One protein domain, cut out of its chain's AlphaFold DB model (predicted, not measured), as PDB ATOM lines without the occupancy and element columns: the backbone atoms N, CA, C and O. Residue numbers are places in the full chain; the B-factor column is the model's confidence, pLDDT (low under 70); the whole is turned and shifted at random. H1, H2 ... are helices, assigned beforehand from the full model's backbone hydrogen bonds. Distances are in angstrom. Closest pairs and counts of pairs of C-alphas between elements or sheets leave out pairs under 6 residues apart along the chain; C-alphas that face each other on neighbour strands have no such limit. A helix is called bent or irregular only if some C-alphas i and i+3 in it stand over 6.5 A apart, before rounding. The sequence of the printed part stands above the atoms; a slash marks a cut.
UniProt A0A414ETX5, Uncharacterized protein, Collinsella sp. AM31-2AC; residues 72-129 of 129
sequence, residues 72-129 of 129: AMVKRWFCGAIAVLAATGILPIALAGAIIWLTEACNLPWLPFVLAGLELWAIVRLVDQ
ATOM      1  N   ALA A  72       8.941 -31.722 -29.749       58.09
ATOM      2  CA  ALA A  72       9.606 -30.917 -28.726       58.09
ATOM      3  C   ALA A  72       9.887 -31.722 -27.453       58.09
ATOM      4  O   ALA A  72      10.946 -31.564 -26.842       58.09
ATOM      5  N   MET A  73       8.983 -32.636 -27.092       63.34
ATOM      6  CA  MET A  73       9.197 -33.550 -25.973       63.34
ATOM      7  C   MET A  73      10.385 -34.477 -26.257       63.34
ATOM      8  O   MET A  73      11.293 -34.574 -25.432       63.34
ATOM      9  N   VAL A  74      10.446 -35.076 -27.452       68.31
ATOM     10  CA  VAL A  74      11.582 -35.910 -27.887       68.31
ATOM     11  C   VAL A  74      12.884 -35.114 -27.897       68.31
ATOM     12  O   VAL A  74      13.886 -35.587 -27.370       68.31
ATOM     13  N   LYS A  75      12.874 -33.883 -28.419       67.44
ATOM     14  CA  LYS A  75      14.054 -33.010 -28.432       67.44
ATOM     15  C   LYS A  75      14.549 -32.705 -27.016       67.44
ATOM     16  O   LYS A  75      15.750 -32.746 -26.773       67.44
ATOM     17  N   ARG A  76      13.645 -32.464 -26.062       71.62
ATOM     18  CA  ARG A  76      13.993 -32.199 -24.658       71.62
ATOM     19  C   ARG A  76      14.569 -33.430 -23.958       71.62
ATOM     20  O   ARG A  76      15.561 -33.297 -23.247       71.62
ATOM     21  N   TRP A  77      14.000 -34.613 -24.189       75.44
ATOM     22  CA  TRP A  77      14.546 -35.873 -23.673       75.44
ATOM     23  C   TRP A  77      15.894 -36.215 -24.298       75.44
ATOM     24  O   TRP A  77      16.803 -36.624 -23.584       75.44
ATOM     25  N   PHE A  78      16.052 -35.990 -25.602       74.25
ATOM     26  CA  PHE A  78      17.313 -36.192 -26.304       74.25
ATOM     27  C   PHE A  78      18.394 -35.241 -25.783       74.25
ATOM     28  O   PHE A  78      19.463 -35.691 -25.389       74.25
ATOM     29  N   CYS A  79      18.101 -33.942 -25.673       72.94
ATOM     30  CA  CYS A  79      19.021 -32.976 -25.076       72.94
ATOM     31  C   CYS A  79      19.346 -33.315 -23.614       72.94
ATOM     32  O   CYS A  79      20.501 -33.207 -23.220       72.94
ATOM     33  N   GLY A  80      18.364 -33.763 -22.826       69.94
ATOM     34  CA  GLY A  80      18.583 -34.209 -21.450       69.94
ATOM     35  C   GLY A  80      19.486 -35.441 -21.366       69.94
ATOM     36  O   GLY A  80      20.422 -35.460 -20.575       69.94
ATOM     37  N   ALA A  81      19.265 -36.440 -22.221       68.75
ATOM     38  CA  ALA A  81      20.089 -37.644 -22.287       68.75
ATOM     39  C   ALA A  81      21.522 -37.328 -22.735       68.75
ATOM     40  O   ALA A  81      22.472 -37.805 -22.120       68.75
ATOM     41  N   ILE A  82      21.691 -36.476 -23.751       68.38
ATOM     42  CA  ILE A  82      23.004 -36.011 -24.210       68.38
ATOM     43  C   ILE A  82      23.705 -35.190 -23.124       68.38
ATOM     44  O   ILE A  82      24.896 -35.381 -22.913       68.38
ATOM     45  N   ALA A  83      22.987 -34.341 -22.386       65.56
ATOM     46  CA  ALA A  83      23.555 -33.595 -21.265       65.56
ATOM     47  C   ALA A  83      24.034 -34.525 -20.140       65.56
ATOM     48  O   ALA A  83      25.124 -34.331 -19.608       65.56
ATOM     49  N   VAL A  84      23.268 -35.573 -19.817       66.19
ATOM     50  CA  VAL A  84      23.671 -36.588 -18.832       66.19
ATOM     51  C   VAL A  84      24.878 -37.388 -19.328       66.19
ATOM     52  O   VAL A  84      25.813 -37.595 -18.558       66.19
ATOM     53  N   LEU A  85      24.900 -37.786 -20.604       59.16
ATOM     54  CA  LEU A  85      26.010 -38.515 -21.237       59.16
ATOM     55  C   LEU A  85      27.290 -37.672 -21.356       59.16
ATOM     56  O   LEU A  85      28.397 -38.196 -21.215       59.16
ATOM     57  N   ALA A  86      27.144 -36.369 -21.596       61.06
ATOM     58  CA  ALA A  86      28.239 -35.407 -21.582       61.06
ATOM     59  C   ALA A  86      28.776 -35.212 -20.157       61.06
ATOM     60  O   ALA A  86      29.986 -35.264 -19.952       61.06
ATOM     61  N   ALA A  87      27.892 -35.083 -19.161       60.78
ATOM     62  CA  ALA A  87      28.266 -34.941 -17.754       60.78
ATOM     63  C   ALA A  87      28.930 -36.201 -17.171       60.78
ATOM     64  O   ALA A  87      29.776 -36.095 -16.289       60.78
ATOM     65  N   THR A  88      28.590 -37.391 -17.678       66.06
ATOM     66  CA  THR A  88      29.266 -38.648 -17.301       66.06
ATOM     67  C   THR A  88      30.605 -38.852 -18.009       66.06
ATOM     68  O   THR A  88      31.287 -39.835 -17.734       66.06
ATOM     69  N   GLY A  89      31.002 -37.965 -18.927       60.91
ATOM     70  CA  GLY A  89      32.271 -38.076 -19.649       60.91
ATOM     71  C   GLY A  89      32.323 -39.214 -20.679       60.91
ATOM     72  O   GLY A  89      33.280 -39.313 -21.438       60.91
ATOM     73  N   ILE A  90      31.281 -40.043 -20.779       66.50
ATOM     74  CA  ILE A  90      31.214 -41.164 -21.727       66.50
ATOM     75  C   ILE A  90      31.150 -40.638 -23.163       66.50
ATOM     76  O   ILE A  90      31.823 -41.163 -24.047       66.50
ATOM     77  N   LEU A  91      30.378 -39.572 -23.389       64.12
ATOM     78  CA  LEU A  91      30.252 -38.953 -24.703       64.12
ATOM     79  C   LEU A  91      31.569 -38.334 -25.208       64.12
ATOM     80  O   LEU A  91      31.946 -38.655 -26.333       64.12
ATOM     81  N   PRO A  92      32.310 -37.515 -24.427       64.69
ATOM     82  CA  PRO A  92      33.595 -36.988 -24.887       64.69
ATOM     83  C   PRO A  92      34.660 -38.079 -25.058       64.69
ATOM     84  O   PRO A  92      35.449 -37.994 -25.993       64.69
ATOM     85  N   ILE A  93      34.657 -39.141 -24.241       73.62
ATOM     86  CA  ILE A  93      35.597 -40.266 -24.403       73.62
ATOM     87  C   ILE A  93      35.298 -41.054 -25.687       73.62
ATOM     88  O   ILE A  93      36.212 -41.357 -26.455       73.62
ATOM     89  N   ALA A  94      34.026 -41.359 -25.954       75.19
ATOM     90  CA  ALA A  94      33.624 -42.044 -27.181       75.19
ATOM     91  C   ALA A  94      33.902 -41.188 -28.428       75.19
ATOM     92  O   ALA A  94      34.387 -41.703 -29.436       75.19
ATOM     93  N   LEU A  95      33.651 -39.877 -28.344       74.12
ATOM     94  CA  LEU A  95      33.957 -38.928 -29.411       74.12
ATOM     95  C   LEU A  95      35.467 -38.868 -29.682       74.12
ATOM     96  O   LEU A  95      35.876 -38.967 -30.835       74.12
ATOM     97  N   ALA A  96      36.294 -38.783 -28.636       73.56
ATOM     98  CA  ALA A  96      37.749 -38.804 -28.765       73.56
ATOM     99  C   ALA A  96      38.239 -40.100 -29.429       73.56
ATOM    100  O   ALA A  96      39.049 -40.049 -30.352       73.56
ATOM    101  N   GLY A  97      37.694 -41.254 -29.032       77.75
ATOM    102  CA  GLY A  97      38.002 -42.540 -29.662       77.75
ATOM    103  C   GLY A  97      37.631 -42.588 -31.148       77.75
ATOM    104  O   GLY A  97      38.418 -43.063 -31.966       77.75
ATOM    105  N   ALA A  98      36.469 -42.043 -31.521       78.12
ATOM    106  CA  ALA A  98      36.034 -41.965 -32.914       78.12
ATOM    107  C   ALA A  98      36.919 -41.029 -33.752       78.12
ATOM    108  O   ALA A  98      37.238 -41.358 -34.892       78.12
ATOM    109  N   ILE A  99      37.350 -39.896 -33.189       75.31
ATOM    110  CA  ILE A  99      38.267 -38.965 -33.859       75.31
ATOM    111  C   ILE A  99      39.621 -39.634 -34.091       75.31
ATOM    112  O   ILE A  99      40.129 -39.553 -35.204       75.31
ATOM    113  N   ILE A 100      40.161 -40.339 -33.090       78.00
ATOM    114  CA  ILE A 100      41.427 -41.084 -33.203       78.00
ATOM    115  C   ILE A 100      41.327 -42.151 -34.300       78.00
ATOM    116  O   ILE A 100      42.206 -42.251 -35.158       78.00
ATOM    117  N   TRP A 101      40.232 -42.911 -34.319       77.94
ATOM    118  CA  TRP A 101      39.991 -43.915 -35.352       77.94
ATOM    119  C   TRP A 101      39.837 -43.296 -36.748       77.94
ATOM    120  O   TRP A 101      40.387 -43.819 -37.714       77.94
ATOM    121  N   LEU A 102      39.154 -42.154 -36.862       74.94
ATOM    122  CA  LEU A 102      39.012 -41.420 -38.119       74.94
ATOM    123  C   LEU A 102      40.361 -40.882 -38.615       74.94
ATOM    124  O   LEU A 102      40.635 -40.942 -39.809       74.94
ATOM    125  N   THR A 103      41.226 -40.394 -37.722       73.56
ATOM    126  CA  THR A 103      42.582 -39.976 -38.101       73.56
ATOM    127  C   THR A 103      43.429 -41.110 -38.642       73.56
ATOM    128  O   THR A 103      44.150 -40.895 -39.615       73.56
ATOM    129  N   GLU A 104      43.315 -42.295 -38.042       74.69
ATOM    130  CA  GLU A 104      44.021 -43.491 -38.494       74.69
ATOM    131  C   GLU A 104      43.465 -43.963 -39.848       74.69
ATOM    132  O   GLU A 104      44.215 -44.183 -40.795       74.69
ATOM    133  N   ALA A 105      42.136 -44.029 -39.986       75.75
ATOM    134  CA  ALA A 105      41.467 -44.477 -41.206       75.75
ATOM    135  C   ALA A 105      41.670 -43.520 -42.393       75.75
ATOM    136  O   ALA A 105      41.790 -43.959 -43.535       75.75
ATOM    137  N   CYS A 106      41.702 -42.211 -42.138       76.00
ATOM    138  CA  CYS A 106      41.894 -41.197 -43.170       76.00
ATOM    139  C   CYS A 106      43.367 -40.812 -43.373       76.00
ATOM    140  O   CYS A 106      43.649 -40.036 -44.282       76.00
ATOM    141  N   ASN A 107      44.299 -41.346 -42.573       72.44
ATOM    142  CA  ASN A 107      45.731 -41.032 -42.617       72.44
ATOM    143  C   ASN A 107      46.022 -39.514 -42.524       72.44
ATOM    144  O   ASN A 107      46.894 -38.976 -43.210       72.44
ATOM    145  N   LEU A 108      45.243 -38.799 -41.699       73.69
ATOM    146  CA  LEU A 108      45.337 -37.349 -41.493       73.69
ATOM    147  C   LEU A 108      45.855 -37.047 -40.074       73.69
ATOM    148  O   LEU A 108      45.072 -36.706 -39.189       73.69
ATOM    149  N   PRO A 109      47.175 -37.101 -39.823       71.75
ATOM    150  CA  PRO A 109      47.729 -36.923 -38.476       71.75
ATOM    151  C   PRO A 109      47.533 -35.508 -37.900       71.75
ATOM    152  O   PRO A 109      47.728 -35.286 -36.710       71.75
ATOM    153  N   TRP A 110      47.148 -34.535 -38.730       74.81
ATOM    154  CA  TRP A 110      46.978 -33.130 -38.349       74.81
ATOM    155  C   TRP A 110      45.564 -32.779 -37.859       74.81
ATOM    156  O   TRP A 110      45.383 -31.747 -37.213       74.81
ATOM    157  N   LEU A 111      44.566 -33.631 -38.113       77.62
ATOM    158  CA  LEU A 111      43.176 -33.415 -37.687       77.62
ATOM    159  C   LEU A 111      43.016 -33.194 -36.163       77.62
ATOM    160  O   LEU A 111      42.277 -32.281 -35.789       77.62
ATOM    161  N   PRO A 112      43.704 -33.938 -35.268       75.56
ATOM    162  CA  PRO A 112      43.551 -33.771 -33.824       75.56
ATOM    163  C   PRO A 112      44.106 -32.423 -33.363       75.56
ATOM    164  O   PRO A 112      43.544 -31.792 -32.474       75.56
ATOM    165  N   PHE A 113      45.175 -31.944 -34.008       76.81
ATOM    166  CA  PHE A 113      45.768 -30.640 -33.722       76.81
ATOM    167  C   PHE A 113      44.846 -29.491 -34.129       76.81
ATOM    168  O   PHE A 113      44.715 -28.518 -33.388       76.81
ATOM    169  N   VAL A 114      44.170 -29.611 -35.277       80.25
ATOM    170  CA  VAL A 114      43.177 -28.619 -35.710       80.25
ATOM    171  C   VAL A 114      41.987 -28.594 -34.756       80.25
ATOM    172  O   VAL A 114      41.545 -27.511 -34.380       80.25
ATOM    173  N   LEU A 115      41.511 -29.760 -34.307       80.62
ATOM    174  CA  LEU A 115      40.421 -29.841 -33.336       80.62
ATOM    175  C   LEU A 115      40.804 -29.208 -31.992       80.62
ATOM    176  O   LEU A 115      40.068 -28.366 -31.489       80.62
ATOM    177  N   ALA A 116      41.982 -29.541 -31.457       79.50
ATOM    178  CA  ALA A 116      42.482 -28.974 -30.206       79.50
ATOM    179  C   ALA A 116      42.670 -27.449 -30.290       79.50
ATOM    180  O   ALA A 116      42.345 -26.724 -29.350       79.50
ATOM    181  N   GLY A 117      43.152 -26.941 -31.431       84.38
ATOM    182  CA  GLY A 117      43.253 -25.503 -31.678       84.38
ATOM    183  C   GLY A 117      41.888 -24.810 -31.720       84.38
ATOM    184  O   GLY A 117      41.741 -23.706 -31.194       84.38
ATOM    185  N   LEU A 118      40.880 -25.465 -32.300       83.75
ATOM    186  CA  LEU A 118      39.511 -24.950 -32.384       83.75
ATOM    187  C   LEU A 118      38.825 -24.955 -31.008       83.75
ATOM    188  O   LEU A 118      38.160 -23.980 -30.663       83.75
ATOM    189  N   GLU A 119      39.052 -25.989 -30.194       80.12
ATOM    190  CA  GLU A 119      38.596 -26.031 -28.800       80.12
ATOM    191  C   GLU A 119      39.238 -24.925 -27.955       80.12
ATOM    192  O   GLU A 119      38.527 -24.190 -27.272       80.12
ATOM    193  N   LEU A 120      40.558 -24.732 -28.049       82.06
ATOM    194  CA  LEU A 120      41.256 -23.631 -27.373       82.06
ATOM    195  C   LEU A 120      40.713 -22.266 -27.799       82.06
ATOM    196  O   LEU A 120      40.465 -21.410 -26.953       82.06
ATOM    197  N   TRP A 121      40.488 -22.064 -29.098       86.31
ATOM    198  CA  TRP A 121      39.901 -20.829 -29.613       86.31
ATOM    199  C   TRP A 121      38.483 -20.598 -29.076       86.31
ATOM    200  O   TRP A 121      38.155 -19.481 -28.673       86.31
ATOM    201  N   ALA A 122      37.660 -21.648 -29.017       79.81
ATOM    202  CA  ALA A 122      36.315 -21.578 -28.461       79.81
ATOM    203  C   ALA A 122      36.331 -21.250 -26.960       79.81
ATOM    204  O   ALA A 122      35.559 -20.401 -26.524       79.81
ATOM    205  N   ILE A 123      37.239 -21.854 -26.184       80.69
ATOM    206  CA  ILE A 123      37.415 -21.566 -24.751       80.69
ATOM    207  C   ILE A 123      37.849 -20.114 -24.541       80.69
ATOM    208  O   ILE A 123      37.262 -19.420 -23.717       80.69
ATOM    209  N   VAL A 124      38.831 -19.629 -25.309       80.19
ATOM    210  CA  VAL A 124      39.277 -18.228 -25.242       80.19
ATOM    211  C   VAL A 124      38.113 -17.280 -25.523       80.19
ATOM    212  O   VAL A 124      37.912 -16.327 -24.779       80.19
ATOM    213  N   ARG A 125      37.295 -17.564 -26.541       78.00
ATOM    214  CA  ARG A 125      36.107 -16.760 -26.865       78.00
ATOM    215  C   ARG A 125      35.025 -16.787 -25.786       78.00
ATOM    216  O   ARG A 125      34.290 -15.814 -25.677       78.00
ATOM    217  N   LEU A 126      34.919 -17.876 -25.030       73.81
ATOM    218  CA  LEU A 126      33.974 -18.025 -23.921       73.81
ATOM    219  C   LEU A 126      34.432 -17.285 -22.657       73.81
ATOM    220  O   LEU A 126      33.596 -16.836 -21.889       73.81
ATOM    221  N   VAL A 127      35.747 -17.171 -22.445       75.06
ATOM    222  CA  VAL A 127      36.347 -16.418 -21.326       75.06
ATOM    223  C   VAL A 127      36.308 -14.905 -21.563       75.06
ATOM    224  O   VAL A 127      36.283 -14.139 -20.606       75.06
ATOM    225  N   ASP A 128      36.313 -14.476 -22.824       71.12
ATOM    226  CA  ASP A 128      36.286 -13.060 -23.221       71.12
ATOM    227  C   ASP A 128      34.863 -12.441 -23.200       71.12
ATOM    228  O   ASP A 128      34.695 -11.275 -23.559       71.12
ATOM    229  N   GLN A 129      33.832 -13.215 -22.825       53.41
ATOM    230  CA  GLN A 129      32.430 -12.782 -22.663       53.41
ATOM    231  C   GLN A 129      32.048 -12.637 -21.189       53.41
ATOM    232  O   GLN A 129      31.289 -11.685 -20.893       53.41
TER     233      GLN A 129
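This is residues 72 to 129 of the 129 residues of an uncharacterized protein of Collinsella sp. AM31-2AC (UniProt A0A414ETX5). Three helices of similar length follow one another in an open, loose frame: H2 and H3 fold back into a V whose arms meet near the link between them, and at the other end of H2 the chain turns a corner into H1, which sticks out as an arm with residues 72 to 81. The contacts are few, and residues 116 to 129, most of them in H3, stand free as the far part of the other arm of the V. The printed part has 58 residues with three named helices, in the order H1, H2, H3, and no named strand; the class is all helix. The whole is loose, with a radius of gyration of the C-alphas of 14.8 A, and the C-alphas span 40 by 33 by 20 A along their three main axes.

Begin with H2, residues 90 to 106, which has 17 residues, as many as H3, residues 111 to 127; these two are the longest helices by residues. H2 and H3 touch, with 4 pairs of C-alphas within 8 A. Look first at Thr 103 and Leu 111, whose C-alphas are the closest of the two helices, 6.6 A apart. H2 touches H3 with residues 99 to 103 alone, and H3 touches H2 with residues 111 to 112 alone. Their lines stand at a steep tilt of 39 degrees, they run opposite ways, and they form a helical hairpin. Their centres are 16.7 A apart. Now go to the other end of H2, where H1, residues 72 to 87, comes in. H1 and H2 only just touch, with 3 pairs of C-alphas within 8 A, and they touch only at the corner by their link. The closest C-alphas there are those of Leu 85 and Leu 91, 5.5 A apart; H1 touches H2 with residues 82 to 86 alone, and H2 touches H1 with residues 91 to 92 alone. Their lines stand about perpendicular, at 83 degrees, and their centres are 21.4 A apart. H1 and H3 are apart. In the backbones of H1, H2 and H3, every pair of O i and N i+4 is within hydrogen-bond range.

Find C-alpha 90 at (31.214, -41.164, -21.727); from there H2 runs 24.0 A to C-alpha 106 at (41.894, -41.197, -43.170). After it, pass residues 107 to 110 and find C-alpha 111 at (43.176, -33.415, -37.687), where H3 begins; it runs 24.6 A, from Leu 111 to Val 127. Then go back to the first printed residue, Ala 72, with its C-alpha at (9.606, -30.917, -28.726); from there H1 runs 22.0 A to Ala 87. No helix is bent.

The two C-alphas farthest apart are those of Met 73 and Asn 107, 40.8 A, while the first and last printed C-alphas, those of Ala 72 and Gln 129, are 29.8 A apart. Residues 84 to 90, of which 84 to 87 belong to H1, also stand free. The printed part has no cut, and it ends at residue 129, the chain's last residue. Both links are tight: H1 to H2 with 2 residues between them, and H2 to H3 with 4. Read the B-factor column for the pLDDT: its mean over the printed part is 72.8. It is under 70 at 18 residues, namely residues 72 to 75, residues 80 to 92 and residue 129. The mean is 67 in H1, 74 in H2 and 80 in H3.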